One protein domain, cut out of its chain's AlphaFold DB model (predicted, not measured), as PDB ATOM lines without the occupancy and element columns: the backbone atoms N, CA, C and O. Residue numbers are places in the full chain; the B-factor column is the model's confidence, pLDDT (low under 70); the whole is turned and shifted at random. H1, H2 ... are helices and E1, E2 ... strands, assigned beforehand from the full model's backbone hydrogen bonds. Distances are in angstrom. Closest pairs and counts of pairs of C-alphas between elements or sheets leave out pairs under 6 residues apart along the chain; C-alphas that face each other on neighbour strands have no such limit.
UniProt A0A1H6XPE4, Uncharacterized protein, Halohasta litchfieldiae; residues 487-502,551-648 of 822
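Overview. This is residues 487 to 502 and 551 to 648 of the 822 residues of an uncharacterized protein of Halohasta litchfieldiae (UniProt A0A1H6XPE4). What is the main picture? A small two-stranded hairpin, E1 and E2, packs mainly through E2 on H3, the long helix through the middle, and five shorter helices are set round H3, mostly crossing it. What is it made of? The printed part has 114 residues and is mostly helix, in the order H1 H2 H3 H4 H5 E1 E2 H6, with an antiparallel sheet E1 - E2. It is compact, with a radius of gyration of the C-alphas of 13.1 A and spans of 38 by 32 by 24 A.

Along the chain. Where is the sheet? E1 is residues 622 to 624 and E2 residues 633 to 635. Where are the helices? H3 is residues 570 to 583, 20.0 A long, from C-alpha 570 at (-17.234, 20.520, 12.976). H1 is residues 487 to 494, H2 560 to 564, H4 600 to 605, H5 610 to 618, and H6 637 to 646, 14.2 A long, ending at C-alpha 646 at (-6.933, 14.671, 15.670).

Arrangement. How do the strands pair? In the hairpin E1 and E2, N 623 and O 634 are 2.9 A apart, within hydrogen-bond range. What touches the hub, H3? H4 touches it at a steep tilt of 47 degrees, opposite ways, with C-alphas 575 and 603 closest at 5.8 A; H1 touches it at a shallow tilt of 11 degrees, the same way, with C-alphas 493 and 574 closest at 6.9 A. H5 and H6 only just touch H3, with 3 pairs of C-alphas within 8 A each, and H2 only just touches it, only at the corner. Are the helix backbones complete? Every O i to N i+4 pair is within hydrogen-bond range in the six named helices.

Size, cuts and confidence. Where is the cut? Residues 503 to 550 are not printed, and C-alphas 502 and 551 are 10.0 A apart. Which link is long? H3 to H4, with 16 residues between them. Where is confidence low? Residues 559, 561 to 562 and 564 to 567 are under 70 pLDDT.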
ATOM      1  N   GLN A 487     -11.111  30.312   9.591       78.88
ATOM      2  CA  GLN A 487     -11.348  31.190  10.737       78.88
ATOM      3  C   GLN A 487     -12.552  30.735  11.570       78.88
ATOM      4  O   GLN A 487     -12.478  30.719  12.798       78.88
ATOM      5  N   GLU A 488     -13.647  30.331  10.924       84.19
ATOM      6  CA  GLU A 488     -14.837  29.812  11.606       84.19
ATOM      7  C   GLU A 488     -14.573  28.457  12.267       84.19
ATOM      8  O   GLU A 488     -15.013  28.229  13.394       84.19
ATOM      9  N   ILE A 489     -13.803  27.579  11.621       85.81
ATOM     10  CA  ILE A 489     -13.378  26.311  12.220       85.81
ATOM     11  C   ILE A 489     -12.485  26.575  13.430       85.81
ATOM     12  O   ILE A 489     -12.765  26.067  14.514       85.81
ATOM     13  N   ALA A 490     -11.451  27.410  13.284       85.62
ATOM     14  CA  ALA A 490     -10.558  27.758  14.384       85.62
ATOM     15  C   ALA A 490     -11.324  28.363  15.570       85.62
ATOM     16  O   ALA A 490     -11.012  28.061  16.721       85.62
ATOM     17  N   ARG A 491     -12.348  29.180  15.303       89.06
ATOM     18  CA  ARG A 491     -13.256  29.716  16.323       89.06
ATOM     19  C   ARG A 491     -14.080  28.616  16.996       89.06
ATOM     20  O   ARG A 491     -14.064  28.524  18.221       89.06
ATOM     21  N   GLY A 492     -14.733  27.747  16.222       88.69
ATOM     22  CA  GLY A 492     -15.526  26.629  16.745       88.69
ATOM     23  C   GLY A 492     -14.715  25.626  17.570       88.69
ATOM     24  O   GLY A 492     -15.235  25.029  18.508       88.69
ATOM     25  N   LEU A 493     -13.421  25.483  17.286       90.38
ATOM     26  CA  LEU A 493     -12.502  24.681  18.094       90.38
ATOM     27  C   LEU A 493     -12.137  25.342  19.437       90.38
ATOM     28  O   LEU A 493     -11.774  24.641  20.384       90.38
ATOM     29  N   ARG A 494     -12.263  26.669  19.560       90.62
ATOM     30  CA  ARG A 494     -12.011  27.403  20.811       90.62
ATOM     31  C   ARG A 494     -13.250  27.460  21.696       90.62
ATOM     32  O   ARG A 494     -13.182  27.032  22.851       90.62
ATOM     33  N   HIS A 495     -14.364  27.960  21.163       92.31
ATOM     34  CA  HIS A 495     -15.568  28.238  21.941       92.31
ATOM     35  C   HIS A 495     -16.866  28.121  21.122       92.31
ATOM     36  O   HIS A 495     -16.873  28.009  19.896       92.31
ATOM     37  N   THR A 496     -17.992  28.179  21.822       93.00
ATOM     38  CA  THR A 496     -19.360  28.024  21.294       93.00
ATOM     39  C   THR A 496     -20.112  29.345  21.106       93.00
ATOM     40  O   THR A 496     -21.158  29.344  20.479       93.00
ATOM     41  N   LEU A 497     -19.615  30.476  21.631       90.62
ATOM     42  CA  LEU A 497     -20.382  31.740  21.724       90.62
ATOM     43  C   LEU A 497     -20.986  32.270  20.408       90.62
ATOM     44  O   LEU A 497     -21.932  33.044  20.430       90.62
ATOM     45  N   TRP A 498     -20.465  31.834  19.263       84.94
ATOM     46  CA  TRP A 498     -20.969  32.157  17.927       84.94
ATOM     47  C   TRP A 498     -22.207  31.341  17.506       84.94
ATOM     48  O   TRP A 498     -22.882  31.704  16.544       84.94
ATOM     49  N   THR A 499     -22.509  30.248  18.209       82.75
ATOM     50  CA  THR A 499     -23.733  29.441  18.074       82.75
ATOM     51  C   THR A 499     -24.623  29.506  19.316       82.75
ATOM     52  O   THR A 499     -25.774  29.069  19.253       82.75
ATOM     53  N   ALA A 500     -24.105  30.050  20.418       81.50
ATOM     54  CA  ALA A 500     -24.767  30.079  21.709       81.50
ATOM     55  C   ALA A 500     -25.870  31.133  21.820       81.50
ATOM     56  O   ALA A 500     -25.814  32.197  21.200       81.50
ATOM     57  N   SER A 501     -26.846  30.863  22.689       84.44
ATOM     58  CA  SER A 501     -27.772  31.897  23.156       84.44
ATOM     59  C   SER A 501     -27.112  32.678  24.290       84.44
ATOM     60  O   SER A 501     -26.726  32.092  25.299       84.44
ATOM     61  N   LEU A 502     -26.982  33.995  24.135       89.31
ATOM     62  CA  LEU A 502     -26.358  34.853  25.142       89.31
ATOM     63  C   LEU A 502     -27.399  35.509  26.067       89.31
ATOM     64  O   LEU A 502     -28.505  35.813  25.614       89.31
ATOM     65  N   ILE A 551     -22.680  27.346  27.760       94.12
ATOM     66  CA  ILE A 551     -21.486  26.488  27.759       94.12
ATOM     67  C   ILE A 551     -20.500  27.126  26.802       94.12
ATOM     68  O   ILE A 551     -20.816  27.192  25.628       94.12
ATOM     69  N   THR A 552     -19.333  27.584  27.257       92.62
ATOM     70  CA  THR A 552     -18.450  28.424  26.425       92.62
ATOM     71  C   THR A 552     -17.306  27.651  25.763       92.62
ATOM     72  O   THR A 552     -17.105  27.751  24.558       92.62
ATOM     73  N   GLU A 553     -16.531  26.883  26.525       90.06
ATOM     74  CA  GLU A 553     -15.218  26.390  26.084       90.06
ATOM     75  C   GLU A 553     -15.281  25.021  25.388       90.06
ATOM     76  O   GLU A 553     -15.714  24.030  25.978       90.06
ATOM     77  N   ILE A 554     -14.736  24.939  24.171       92.19
ATOM     78  CA  ILE A 554     -14.456  23.675  23.466       92.19
ATOM     79  C   ILE A 554     -13.005  23.248  23.720       92.19
ATOM     80  O   ILE A 554     -12.739  22.091  24.061       92.19
ATOM     81  N   GLY A 555     -12.065  24.194  23.618       85.06
ATOM     82  CA  GLY A 555     -10.663  23.983  23.980       85.06
ATOM     83  C   GLY A 555      -9.992  22.851  23.196       85.06
ATOM     84  O   GLY A 555      -9.344  21.990  23.793       85.06
ATOM     85  N   LEU A 556     -10.193  22.817  21.877       84.38
ATOM     86  CA  LEU A 556      -9.468  21.958  20.947       84.38
ATOM     87  C   LEU A 556      -8.390  22.773  20.233       84.38
ATOM     88  O   LEU A 556      -8.681  23.734  19.532       84.38
ATOM     89  N   GLN A 557      -7.134  22.367  20.393       80.75
ATOM     90  CA  GLN A 557      -6.014  22.908  19.625       80.75
ATOM     91  C   GLN A 557      -5.710  21.941  18.484       80.75
ATOM     92  O   GLN A 557      -4.878  21.047  18.615       80.75
ATOM     93  N   ILE A 558      -6.480  22.068  17.407       75.69
ATOM     94  CA  ILE A 558      -6.414  21.212  16.221       75.69
ATOM     95  C   ILE A 558      -6.338  22.126  14.994       75.69
ATOM     96  O   ILE A 558      -6.901  23.222  15.004       75.69
ATOM     97  N   ASP A 559      -5.634  21.691  13.952       69.12
ATOM     98  CA  ASP A 559      -5.588  22.412  12.683       69.12
ATOM     99  C   ASP A 559      -6.979  22.393  12.012       69.12
ATOM    100  O   ASP A 559      -7.603  21.328  11.940       69.12
ATOM    101  N   PRO A 560      -7.499  23.524  11.498       72.44
ATOM    102  CA  PRO A 560      -8.750  23.542  10.742       72.44
ATOM    103  C   PRO A 560      -8.830  22.496   9.620       72.44
ATOM    104  O   PRO A 560      -9.899  21.938   9.360       72.44
ATOM    105  N   TRP A 561      -7.696  22.163   9.003       59.34
ATOM    106  CA  TRP A 561      -7.574  21.078   8.039       59.34
ATOM    107  C   TRP A 561      -7.935  19.713   8.623       59.34
ATOM    108  O   TRP A 561      -8.649  18.933   7.994       59.34
ATOM    109  N   ASP A 562      -7.463  19.397   9.825       62.62
ATOM    110  CA  ASP A 562      -7.730  18.106  10.460       62.62
ATOM    111  C   ASP A 562      -9.234  17.951  10.754       62.62
ATOM    112  O   ASP A 562      -9.776  16.852  10.663       62.62
ATOM    113  N   VAL A 563      -9.949  19.062  10.979       72.75
ATOM    114  CA  VAL A 563     -11.421  19.079  11.055       72.75
ATOM    115  C   VAL A 563     -12.058  18.833   9.691       72.75
ATOM    116  O   VAL A 563     -12.927  17.973   9.580       72.75
ATOM    117  N   LYS A 564     -11.609  19.533   8.641       63.81
ATOM    118  CA  LYS A 564     -12.078  19.314   7.255       63.81
ATOM    119  C   LYS A 564     -11.811  17.887   6.768       63.81
ATOM    120  O   LYS A 564     -12.488  17.378   5.878       63.81
ATOM    121  N   THR A 565     -10.815  17.224   7.352       56.56
ATOM    122  CA  THR A 565     -10.427  15.847   7.040       56.56
ATOM    123  C   THR A 565     -10.910  14.803   8.045       56.56
ATOM    124  O   THR A 565     -10.700  13.599   7.843       56.56
ATOM    125  N   ALA A 566     -11.647  15.212   9.071       62.75
ATOM    126  CA  ALA A 566     -12.295  14.282   9.974       62.75
ATOM    127  C   ALA A 566     -13.422  13.521   9.243       62.75
ATOM    128  O   ALA A 566     -14.000  14.012   8.272       62.75
ATOM    129  N   PRO A 567     -13.768  12.303   9.688       68.44
ATOM    130  CA  PRO A 567     -14.939  11.586   9.189       68.44
ATOM    131  C   PRO A 567     -16.267  12.165   9.721       68.44
ATOM    132  O   PRO A 567     -17.308  11.563   9.491       68.44
ATOM    133  N   ILE A 568     -16.228  13.284  10.455       80.81
ATOM    134  CA  ILE A 568     -17.369  13.946  11.099       80.81
ATOM    135  C   ILE A 568     -17.302  15.461  10.868       80.81
ATOM    136  O   ILE A 568     -16.222  16.017  10.685       80.81
ATOM    137  N   SER A 569     -18.444  16.141  10.928       84.88
ATOM    138  CA  SER A 569     -18.536  17.602  10.810       84.88
ATOM    139  C   SER A 569     -17.948  18.346  12.020       84.88
ATOM    140  O   SER A 569     -17.838  17.794  13.118       84.88
ATOM    141  N   LEU A 570     -17.664  19.650  11.868       88.94
ATOM    142  CA  LEU A 570     -17.234  20.520  12.976       88.94
ATOM    143  C   LEU A 570     -18.209  20.471  14.166       88.94
ATOM    144  O   LEU A 570     -17.779  20.365  15.310       88.94
ATOM    145  N   ARG A 571     -19.523  20.496  13.910       91.00
ATOM    146  CA  ARG A 571     -20.553  20.471  14.967       91.00
ATOM    147  C   ARG A 571     -20.550  19.149  15.730       91.00
ATOM    148  O   ARG A 571     -20.642  19.136  16.956       91.00
ATOM    149  N   GLN A 572     -20.402  18.036  15.010       93.38
ATOM    150  CA  GLN A 572     -20.237  16.711  15.605       93.38
ATOM    151  C   GLN A 572     -18.952  16.638  16.437       93.38
ATOM    152  O   GLN A 572     -18.988  16.142  17.560       93.38
ATOM    153  N   LEU A 573     -17.842  17.186  15.936       93.44
ATOM    154  CA  LEU A 573     -16.566  17.229  16.649       93.44
ATOM    155  C   LEU A 573     -16.652  18.053  17.944       93.44
ATOM    156  O   LEU A 573     -16.234  17.580  19.003       93.44
ATOM    157  N   MET A 574     -17.241  19.251  17.880       94.00
ATOM    158  CA  MET A 574     -17.517  20.089  19.053       94.00
ATOM    159  C   MET A 574     -18.393  19.339  20.065       94.00
ATOM    160  O   MET A 574     -18.114  19.365  21.263       94.00
ATOM    161  N   PHE A 575     -19.408  18.606  19.597       95.88
ATOM    162  CA  PHE A 575     -20.271  17.815  20.470       95.88
ATOM    163  C   PHE A 575     -19.523  16.668  21.167       95.88
ATOM    164  O   PHE A 575     -19.639  16.523  22.384       95.88
ATOM    165  N   LEU A 576     -18.706  15.893  20.438       95.69
ATOM    166  CA  LEU A 576     -17.853  14.855  21.035       95.69
ATOM    167  C   LEU A 576     -16.941  15.440  22.113       95.69
ATOM    168  O   LEU A 576     -16.771  14.849  23.181       95.69
ATOM    169  N   ARG A 577     -16.390  16.630  21.856       93.88
ATOM    170  CA  ARG A 577     -15.546  17.323  22.821       93.88
ATOM    171  C   ARG A 577     -16.305  17.762  24.068       93.88
ATOM    172  O   ARG A 577     -15.784  17.591  25.167       93.88
ATOM    173  N   LEU A 578     -17.523  18.283  23.936       95.00
ATOM    174  CA  LEU A 578     -18.338  18.631  25.102       95.00
ATOM    175  C   LEU A 578     -18.711  17.400  25.937       95.00
ATOM    176  O   LEU A 578     -18.717  17.493  27.163       95.00
ATOM    177  N   ILE A 579     -18.945  16.238  25.314       94.50
ATOM    178  CA  ILE A 579     -19.136  14.977  26.051       94.50
ATOM    179  C   ILE A 579     -17.863  14.619  26.834       94.50
ATOM    180  O   ILE A 579     -17.950  14.297  28.019       94.50
ATOM    181  N   GLU A 580     -16.682  14.724  26.217       92.81
ATOM    182  CA  GLU A 580     -15.404  14.468  26.897       92.81
ATOM    183  C   GLU A 580     -15.175  15.427  28.079       92.81
ATOM    184  O   GLU A 580     -14.788  14.995  29.167       92.81
ATOM    185  N   LYS A 581     -15.453  16.726  27.899       92.12
ATOM    186  CA  LYS A 581     -15.347  17.726  28.974       92.12
ATOM    187  C   LYS A 581     -16.338  17.452  30.101       92.12
ATOM    188  O   LYS A 581     -15.957  17.524  31.268       92.12
ATOM    189  N   ALA A 582     -17.576  17.083  29.777       91.81
ATOM    190  CA  ALA A 582     -18.573  16.691  30.768       91.81
ATOM    191  C   ALA A 582     -18.102  15.481  31.593       91.81
ATOM    192  O   ALA A 582     -18.217  15.492  32.818       91.81
ATOM    193  N   GLN A 583     -17.502  14.474  30.947       88.25
ATOM    194  CA  GLN A 583     -16.931  13.310  31.634       88.25
ATOM    195  C   GLN A 583     -15.742  13.674  32.537       88.25
ATOM    196  O   GLN A 583     -15.538  13.069  33.585       88.25
ATOM    197  N   ARG A 584     -14.979  14.705  32.168       87.94
ATOM    198  CA  ARG A 584     -13.859  15.230  32.963       87.94
ATOM    199  C   ARG A 584     -14.263  16.265  34.013       87.94
ATOM    200  O   ARG A 584     -13.380  16.793  34.677       87.94
ATOM    201  N   ARG A 585     -15.561  16.563  34.180       88.69
ATOM    202  CA  ARG A 585     -16.060  17.629  35.078       88.69
ATOM    203  C   ARG A 585     -15.440  18.996  34.755       88.69
ATOM    204  O   ARG A 585     -15.170  19.800  35.638       88.69
ATOM    205  N   ALA A 586     -15.194  19.230  33.471       90.06
ATOM    206  CA  ALA A 586     -14.506  20.405  32.946       90.06
ATOM    207  C   ALA A 586     -15.464  21.451  32.350       90.06
ATOM    208  O   ALA A 586     -15.061  22.250  31.506       90.06
ATOM    209  N   ILE A 587     -16.740  21.408  32.737       92.62
ATOM    210  CA  ILE A 587     -17.751  22.408  32.382       92.62
ATOM    211  C   ILE A 587     -18.246  23.013  33.696       92.62
ATOM    212  O   ILE A 587     -18.554  22.265  34.625       92.62
ATOM    213  N   ASP A 588     -18.281  24.343  33.789       92.12
ATOM    214  CA  ASP A 588     -18.763  25.034  34.987       92.12
ATOM    215  C   ASP A 588     -20.238  24.688  35.233       92.12
ATOM    216  O   ASP A 588     -21.070  24.767  34.323       92.12
ATOM    217  N   SER A 589     -20.573  24.314  36.471       91.12
ATOM    218  CA  SER A 589     -21.920  23.871  36.840       91.12
ATOM    219  C   SER A 589     -22.990  24.949  36.676       91.12
ATOM    220  O   SER A 589     -24.170  24.621  36.631       91.12
ATOM    221  N   ARG A 590     -22.597  26.227  36.601       91.12
ATOM    222  CA  ARG A 590     -23.512  27.336  36.305       91.12
ATOM    223  C   ARG A 590     -23.926  27.374  34.828       91.12
ATOM    224  O   ARG A 590     -24.999  27.882  34.539       91.12
ATOM    225  N   ALA A 591     -23.102  26.841  33.919       92.56
ATOM    226  CA  ALA A 591     -23.440  26.700  32.498       92.56
ATOM    227  C   ALA A 591     -24.152  25.377  32.206       92.56
ATOM    228  O   ALA A 591     -25.147  25.322  31.487       92.56
ATOM    229  N   TRP A 592     -23.616  24.281  32.745       94.56
ATOM    230  CA  TRP A 592     -24.214  22.967  32.578       94.56
ATOM    231  C   TRP A 592     -23.905  22.049  33.748       94.56
ATOM    232  O   TRP A 592     -22.754  21.881  34.150       94.56
ATOM    233  N   ASP A 593     -24.940  21.379  34.239       92.81
ATOM    234  CA  ASP A 593     -24.842  20.531  35.414       92.81
ATOM    235  C   ASP A 593     -25.425  19.135  35.165       92.81
ATOM    236  O   ASP A 593     -26.629  18.951  34.986       92.81
ATOM    237  N   ILE A 594     -24.567  18.114  35.240       92.44
ATOM    238  CA  ILE A 594     -24.939  16.707  35.037       92.44
ATOM    239  C   ILE A 594     -26.012  16.207  36.020       92.44
ATOM    240  O   ILE A 594     -26.763  15.268  35.716       92.44
ATOM    241  N   VAL A 595     -26.107  16.808  37.210       92.69
ATOM    242  CA  VAL A 595     -27.081  16.427  38.239       92.69
ATOM    243  C   VAL A 595     -28.484  16.866  37.830       92.69
ATOM    244  O   VAL A 595     -29.418  16.057  37.883       92.69
ATOM    245  N   THR A 596     -28.626  18.102  37.359       90.94
ATOM    246  CA  THR A 596     -29.924  18.743  37.095       90.94
ATOM    247  C   THR A 596     -30.344  18.669  35.626       90.94
ATOM    248  O   THR A 596     -31.541  18.613  35.336       90.94
ATOM    249  N   GLN A 597     -29.395  18.581  34.694       93.81
ATOM    250  CA  GLN A 597     -29.633  18.623  33.253       93.81
ATOM    251  C   GLN A 597     -29.196  17.330  32.542       93.81
ATOM    252  O   GLN A 597     -28.372  16.544  33.018       93.81
ATOM    253  N   THR A 598     -29.797  17.079  31.375       94.81
ATOM    254  CA  THR A 598     -29.344  16.041  30.420       94.81
ATOM    255  C   THR A 598     -28.208  16.586  29.552       94.81
ATOM    256  O   THR A 598     -27.899  17.765  29.647       94.81
ATOM    257  N   MET A 599     -27.615  15.794  28.655       95.50
ATOM    258  CA  MET A 599     -26.616  16.292  27.688       95.50
ATOM    259  C   MET A 599     -27.239  16.945  26.443       95.50
ATOM    260  O   MET A 599     -26.542  17.260  25.482       95.50
ATOM    261  N   ARG A 600     -28.560  17.161  26.432       93.62
ATOM    262  CA  ARG A 600     -29.235  17.874  25.343       93.62
ATOM    263  C   ARG A 600     -28.754  19.329  25.170       93.62
ATOM    264  O   ARG A 600     -28.518  19.678  24.020       93.62
ATOM    265  N   PRO A 601     -28.544  20.136  26.231       93.38
ATOM    266  CA  PRO A 601     -27.979  21.478  26.085       93.38
ATOM    267  C   PRO A 601     -26.596  21.463  25.429       93.38
ATOM    268  O   PRO A 601     -26.384  22.221  24.499       93.38
ATOM    269  N   LEU A 602     -25.711  20.516  25.789       94.88
ATOM    270  CA  LEU A 602     -24.397  20.366  25.138       94.88
ATOM    271  C   LEU A 602     -24.512  20.180  23.616       94.88
ATOM    272  O   LEU A 602     -23.705  20.697  22.853       94.88
ATOM    273  N   ARG A 603     -25.511  19.411  23.171       93.75
ATOM    274  CA  ARG A 603     -25.774  19.164  21.749       93.75
ATOM    275  C   ARG A 603     -26.348  20.403  21.062       93.75
ATOM    276  O   ARG A 603     -25.911  20.759  19.969       93.75
ATOM    277  N   ASP A 604     -27.353  21.003  21.690       90.56
ATOM    278  CA  ASP A 604     -28.103  22.122  21.128       90.56
ATOM    279  C   ASP A 604     -27.198  23.376  21.025       90.56
ATOM    280  O   ASP A 604     -27.236  24.051  19.999       90.56
ATOM    281  N   GLU A 605     -26.301  23.601  21.994       91.38
ATOM    282  CA  GLU A 605     -25.329  24.711  22.030       91.38
ATOM    283  C   GLU A 605     -24.392  24.740  20.814       91.38
ATOM    284  O   GLU A 605     -24.112  25.791  20.245       91.38
ATOM    285  N   VAL A 606     -23.914  23.573  20.377       91.44
ATOM    286  CA  VAL A 606     -22.998  23.451  19.226       91.44
ATOM    287  C   VAL A 606     -23.748  23.287  17.901       91.44
ATOM    288  O   VAL A 606     -23.157  22.994  16.860       91.44
ATOM    289  N   GLY A 607     -25.078  23.426  17.932       88.06
ATOM    290  CA  GLY A 607     -25.945  23.286  16.770       88.06
ATOM    291  C   GLY A 607     -25.961  21.879  16.165       88.06
ATOM    292  O   GLY A 607     -26.256  21.751  14.974       88.06
ATOM    293  N   CYS A 608     -25.621  20.845  16.941       89.31
ATOM    294  CA  CYS A 608     -25.647  19.448  16.511       89.31
ATOM    295  C   CYS A 608     -27.103  18.947  16.469       89.31
ATOM    296  O   CYS A 608     -27.869  19.068  17.428       89.31
ATOM    297  N   THR A 609     -27.530  18.418  15.328       89.12
ATOM    298  CA  THR A 609     -28.913  17.985  15.112       89.12
ATOM    299  C   THR A 609     -29.150  16.565  15.630       89.12
ATOM    300  O   THR A 609     -28.243  15.836  16.025       89.12
ATOM    301  N   SER A 610     -30.412  16.121  15.620       88.25
ATOM    302  CA  SER A 610     -30.716  14.723  15.966       88.25
ATOM    303  C   SER A 610     -30.278  13.729  14.878       88.25
ATOM    304  O   SER A 610     -30.156  12.546  15.179       88.25
ATOM    305  N   ALA A 611     -30.053  14.187  13.638       81.06
ATOM    306  CA  ALA A 611     -29.484  13.365  12.569       81.06
ATOM    307  C   ALA A 611     -27.976  13.171  12.786       81.06
ATOM    308  O   ALA A 611     -27.509  12.036  12.770       81.06
ATOM    309  N   ASP A 612     -27.265  14.252  13.118       85.75
ATOM    310  CA  ASP A 612     -25.836  14.220  13.451       85.75
ATOM    311  C   ASP A 612     -25.552  13.280  14.634       85.75
ATOM    312  O   ASP A 612     -24.603  12.502  14.617       85.75
ATOM    313  N   GLU A 613     -26.410  13.320  15.659       89.56
ATOM    314  CA  GLU A 613     -26.370  12.414  16.812       89.56
ATOM    315  C   GLU A 613     -26.554  10.940  16.408       89.56
ATOM    316  O   GLU A 613     -25.873  10.059  16.938       89.56
ATOM    317  N   ALA A 614     -27.483  10.659  15.488       83.38
ATOM    318  CA  ALA A 614     -27.739   9.303  15.012       83.38
ATOM    319  C   ALA A 614     -26.553   8.757  14.207       83.38
ATOM    320  O   ALA A 614     -26.177   7.604  14.404       83.38
ATOM    321  N   GLU A 615     -25.932   9.595  13.376       79.81
ATOM    322  CA  GLU A 615     -24.723   9.258  12.623       79.81
ATOM    323  C   GLU A 615     -23.542   8.968  13.560       79.81
ATOM    324  O   GLU A 615     -22.924   7.912  13.453       79.81
ATOM    325  N   LEU A 616     -23.295   9.817  14.568       90.69
ATOM    326  CA  LEU A 616     -22.254   9.569  15.577       90.69
ATOM    327  C   LEU A 616     -22.448   8.234  16.314       90.69
ATOM    328  O   LEU A 616     -21.473   7.562  16.663       90.69
ATOM    329  N   LYS A 617     -23.703   7.841  16.556       90.38
ATOM    330  CA  LYS A 617     -24.048   6.549  17.158       90.38
ATOM    331  C   LYS A 617     -23.843   5.386  16.183       90.38
ATOM    332  O   LYS A 617     -23.351   4.341  16.599       90.38
ATOM    333  N   GLU A 618     -24.208   5.546  14.912       82.94
ATOM    334  CA  GLU A 618     -23.994   4.539  13.860       82.94
ATOM    335  C   GLU A 618     -22.502   4.290  13.608       82.94
ATOM    336  O   GLU A 618     -22.082   3.144  13.465       82.94
ATOM    337  N   MET A 619     -21.693   5.350  13.661       76.38
ATOM    338  CA  MET A 619     -20.232   5.285  13.598       76.38
ATOM    339  C   MET A 619     -19.592   4.681  14.856       76.38
ATOM    340  O   MET A 619     -18.381   4.479  14.881       76.38
ATOM    341  N   GLY A 620     -20.369   4.421  15.912       87.75
ATOM    342  CA  GLY A 620     -19.866   3.863  17.165       87.75
ATOM    343  C   GLY A 620     -19.057   4.844  18.018       87.75
ATOM    344  O   GLY A 620     -18.424   4.408  18.973       87.75
ATOM    345  N   LEU A 621     -19.084   6.151  17.727       91.44
ATOM    346  CA  LEU A 621     -18.300   7.172  18.442       91.44
ATOM    347  C   LEU A 621     -18.934   7.575  19.785       91.44
ATOM    348  O   LEU A 621     -18.236   7.996  20.710       91.44
ATOM    349  N   ILE A 622     -20.256   7.430  19.911       94.94
ATOM    350  CA  ILE A 622     -21.005   7.662  21.155       94.94
ATOM    351  C   ILE A 622     -22.001   6.534  21.427       94.94
ATOM    352  O   ILE A 622     -22.518   5.891  20.515       94.94
ATOM    353  N   SER A 623     -22.334   6.340  22.702       92.25
ATOM    354  CA  SER A 623     -23.381   5.416  23.157       92.25
ATOM    355  C   SER A 623     -24.350   6.107  24.119       92.25
ATOM    356  O   SER A 623     -23.967   7.026  24.839       92.25
ATOM    357  N   LEU A 624     -25.619   5.690  24.120       91.69
ATOM    358  CA  LEU A 624     -26.653   6.236  25.008       91.69
ATOM    359  C   LEU A 624     -26.645   5.480  26.346       91.69
ATOM    360  O   LEU A 624     -26.492   4.262  26.363       91.69
ATOM    361  N   GLN A 625     -26.808   6.202  27.453       89.31
ATOM    362  CA  GLN A 625     -26.902   5.648  28.808       89.31
ATOM    363  C   GLN A 625     -28.378   5.466  29.184       89.31
ATOM    364  O   GLN A 625     -28.989   6.337  29.811       89.31
ATOM    365  N   ASP A 626     -28.966   4.355  28.738       86.00
ATOM    366  CA  ASP A 626     -30.403   4.065  28.851       86.00
ATOM    367  C   ASP A 626     -30.893   3.913  30.305       86.00
ATOM    368  O   ASP A 626     -32.093   3.986  30.581       86.00
ATOM    369  N   GLU A 627     -29.983   3.711  31.261       84.50
ATOM    370  CA  GLU A 627     -30.301   3.641  32.684       84.50
ATOM    371  C   GLU A 627     -30.700   4.992  33.296       84.50
ATOM    372  O   GLU A 627     -31.341   5.012  34.353       84.50
ATOM    373  N   LEU A 628     -30.339   6.105  32.648       87.69
ATOM    374  CA  LEU A 628     -30.683   7.456  33.075       87.69
ATOM    375  C   LEU A 628     -31.950   7.953  32.376       87.69
ATOM    376  O   LEU A 628     -32.209   7.696  31.203       87.69
ATOM    377  N   ARG A 629     -32.743   8.763  33.084       86.88
ATOM    378  CA  ARG A 629     -33.903   9.425  32.483       86.88
ATOM    379  C   ARG A 629     -33.449  10.609  31.625       86.88
ATOM    380  O   ARG A 629     -33.153  11.673  32.160       86.88
ATOM    381  N   GLY A 630     -33.471  10.446  30.304       89.38
ATOM    382  CA  GLY A 630     -33.143  11.498  29.336       89.38
ATOM    383  C   GLY A 630     -31.957  11.128  28.446       89.38
ATOM    384  O   GLY A 630     -31.534   9.980  28.418       89.38
ATOM    385  N   LYS A 631     -31.432  12.099  27.693       92.31
ATOM    386  CA  LYS A 631     -30.309  11.881  26.773       92.31
ATOM    387  C   LYS A 631     -28.976  12.128  27.477       92.31
ATOM    388  O   LYS A 631     -28.589  13.278  27.677       92.31
ATOM    389  N   TYR A 632     -28.300  11.047  27.846       93.94
ATOM    390  CA  TYR A 632     -26.942  11.055  28.386       93.94
ATOM    391  C   TYR A 632     -26.065  10.168  27.518       93.94
ATOM    392  O   TYR A 632     -26.428   9.026  27.247       93.94
ATOM    393  N   TYR A 633     -24.924  10.692  27.093       93.25
ATOM    394  CA  TYR A 633     -24.023   9.994  26.191       93.25
ATOM    395  C   TYR A 633     -22.746   9.596  26.912       93.25
ATOM    396  O   TYR A 633     -22.264  10.291  27.807       93.25
ATOM    397  N   HIS A 634     -22.192   8.470  26.496       90.44
ATOM    398  CA  HIS A 634     -20.841   8.063  26.824       90.44
ATOM    399  C   HIS A 634     -20.009   8.082  25.546       90.44
ATOM    400  O   HIS A 634     -20.407   7.501  24.532       90.44
ATOM    401  N   LEU A 635     -18.868   8.765  25.611       92.31
ATOM    402  CA  LEU A 635     -17.871   8.767  24.551       92.31
ATOM    403  C   LEU A 635     -17.148   7.414  24.536       92.31
ATOM    404  O   LEU A 635     -16.555   7.025  25.541       92.31
ATOM    405  N   THR A 636     -17.227   6.692  23.420       90.69
ATOM    406  CA  THR A 636     -16.674   5.334  23.298       90.69
ATOM    407  C   THR A 636     -15.149   5.346  23.130       90.69
ATOM    408  O   THR A 636     -14.515   6.401  23.037       90.69
ATOM    409  N   ASP A 637     -14.537   4.162  23.080       87.19
ATOM    410  CA  ASP A 637     -13.113   4.004  22.757       87.19
ATOM    411  C   ASP A 637     -12.787   4.570  21.366       87.19
ATOM    412  O   ASP A 637     -11.798   5.289  21.229       87.19
ATOM    413  N   ASP A 638     -13.654   4.342  20.374       86.31
ATOM    414  CA  ASP A 638     -13.497   4.866  19.011       86.31
ATOM    415  C   ASP A 638     -13.660   6.393  18.969       86.31
ATOM    416  O   ASP A 638     -12.868   7.088  18.331       86.31
ATOM    417  N   GLY A 639     -14.632   6.941  19.711       89.44
ATOM    418  CA  GLY A 639     -14.821   8.389  19.849       89.44
ATOM    419  C   GLY A 639     -13.610   9.089  20.472       89.44
ATOM    420  O   GLY A 639     -13.169  10.134  19.990       89.44
ATOM    421  N   ARG A 640     -13.025   8.489  21.515       88.88
ATOM    422  CA  ARG A 640     -11.781   8.986  22.128       88.88
ATOM    423  C   ARG A 640     -10.572   8.788  21.226       88.88
ATOM    424  O   ARG A 640      -9.717   9.667  21.185       88.88
ATOM    425  N   GLY A 641     -10.510   7.671  20.502       84.19
ATOM    426  CA  GLY A 641      -9.497   7.406  19.485       84.19
ATOM    427  C   GLY A 641      -9.466   8.520  18.447       84.19
ATOM    428  O   GLY A 641      -8.431   9.152  18.281       84.19
ATOM    429  N   LEU A 642     -10.624   8.864  17.878       83.44
ATOM    430  CA  LEU A 642     -10.748   9.959  16.920       83.44
ATOM    431  C   LEU A 642     -10.276  11.306  17.493       83.44
ATOM    432  O   LEU A 642      -9.482  11.998  16.859       83.44
ATOM    433  N   LEU A 643     -10.728  11.684  18.699       89.31
ATOM    434  CA  LEU A 643     -10.299  12.938  19.336       89.31
ATOM    435  C   LEU A 643      -8.792  12.973  19.621       89.31
ATOM    436  O   LEU A 643      -8.180  14.036  19.512       89.31
ATOM    437  N   ARG A 644      -8.201  11.834  19.994       83.75
ATOM    438  CA  ARG A 644      -6.764  11.696  20.238       83.75
ATOM    439  C   ARG A 644      -5.970  11.776  18.936       83.75
ATOM    440  O   ARG A 644      -4.945  12.450  18.901       83.75
ATOM    441  N   ASP A 645      -6.439  11.125  17.879       75.75
ATOM    442  CA  ASP A 645      -5.774  11.112  16.576       75.75
ATOM    443  C   ASP A 645      -5.751  12.522  15.971       75.75
ATOM    444  O   ASP A 645      -4.697  12.989  15.545       75.75
ATOM    445  N   LEU A 646      -6.866  13.259  16.066       75.69
ATOM    446  CA  LEU A 646      -6.933  14.671  15.670       75.69
ATOM    447  C   LEU A 646      -6.008  15.579  16.503       75.69
ATOM    448  O   LEU A 646      -5.584  16.629  16.035       75.69
ATOM    449  N   ARG A 647      -5.657  15.177  17.729       79.75
ATOM    450  CA  ARG A 647      -4.669  15.864  18.582       79.75
ATOM    451  C   ARG A 647      -3.254  15.312  18.426       79.75
ATOM    452  O   ARG A 647      -2.406  15.565  19.280       79.75
ATOM    453  N   ASN A 648      -2.976  14.545  17.371       70.06
ATOM    454  CA  ASN A 648      -1.676  13.909  17.139       70.06
ATOM    455  C   ASN A 648      -1.188  13.075  18.343       70.06
ATOM    456  O   ASN A 648      -0.004  13.078  18.680       70.06
TER     457      ASN A 648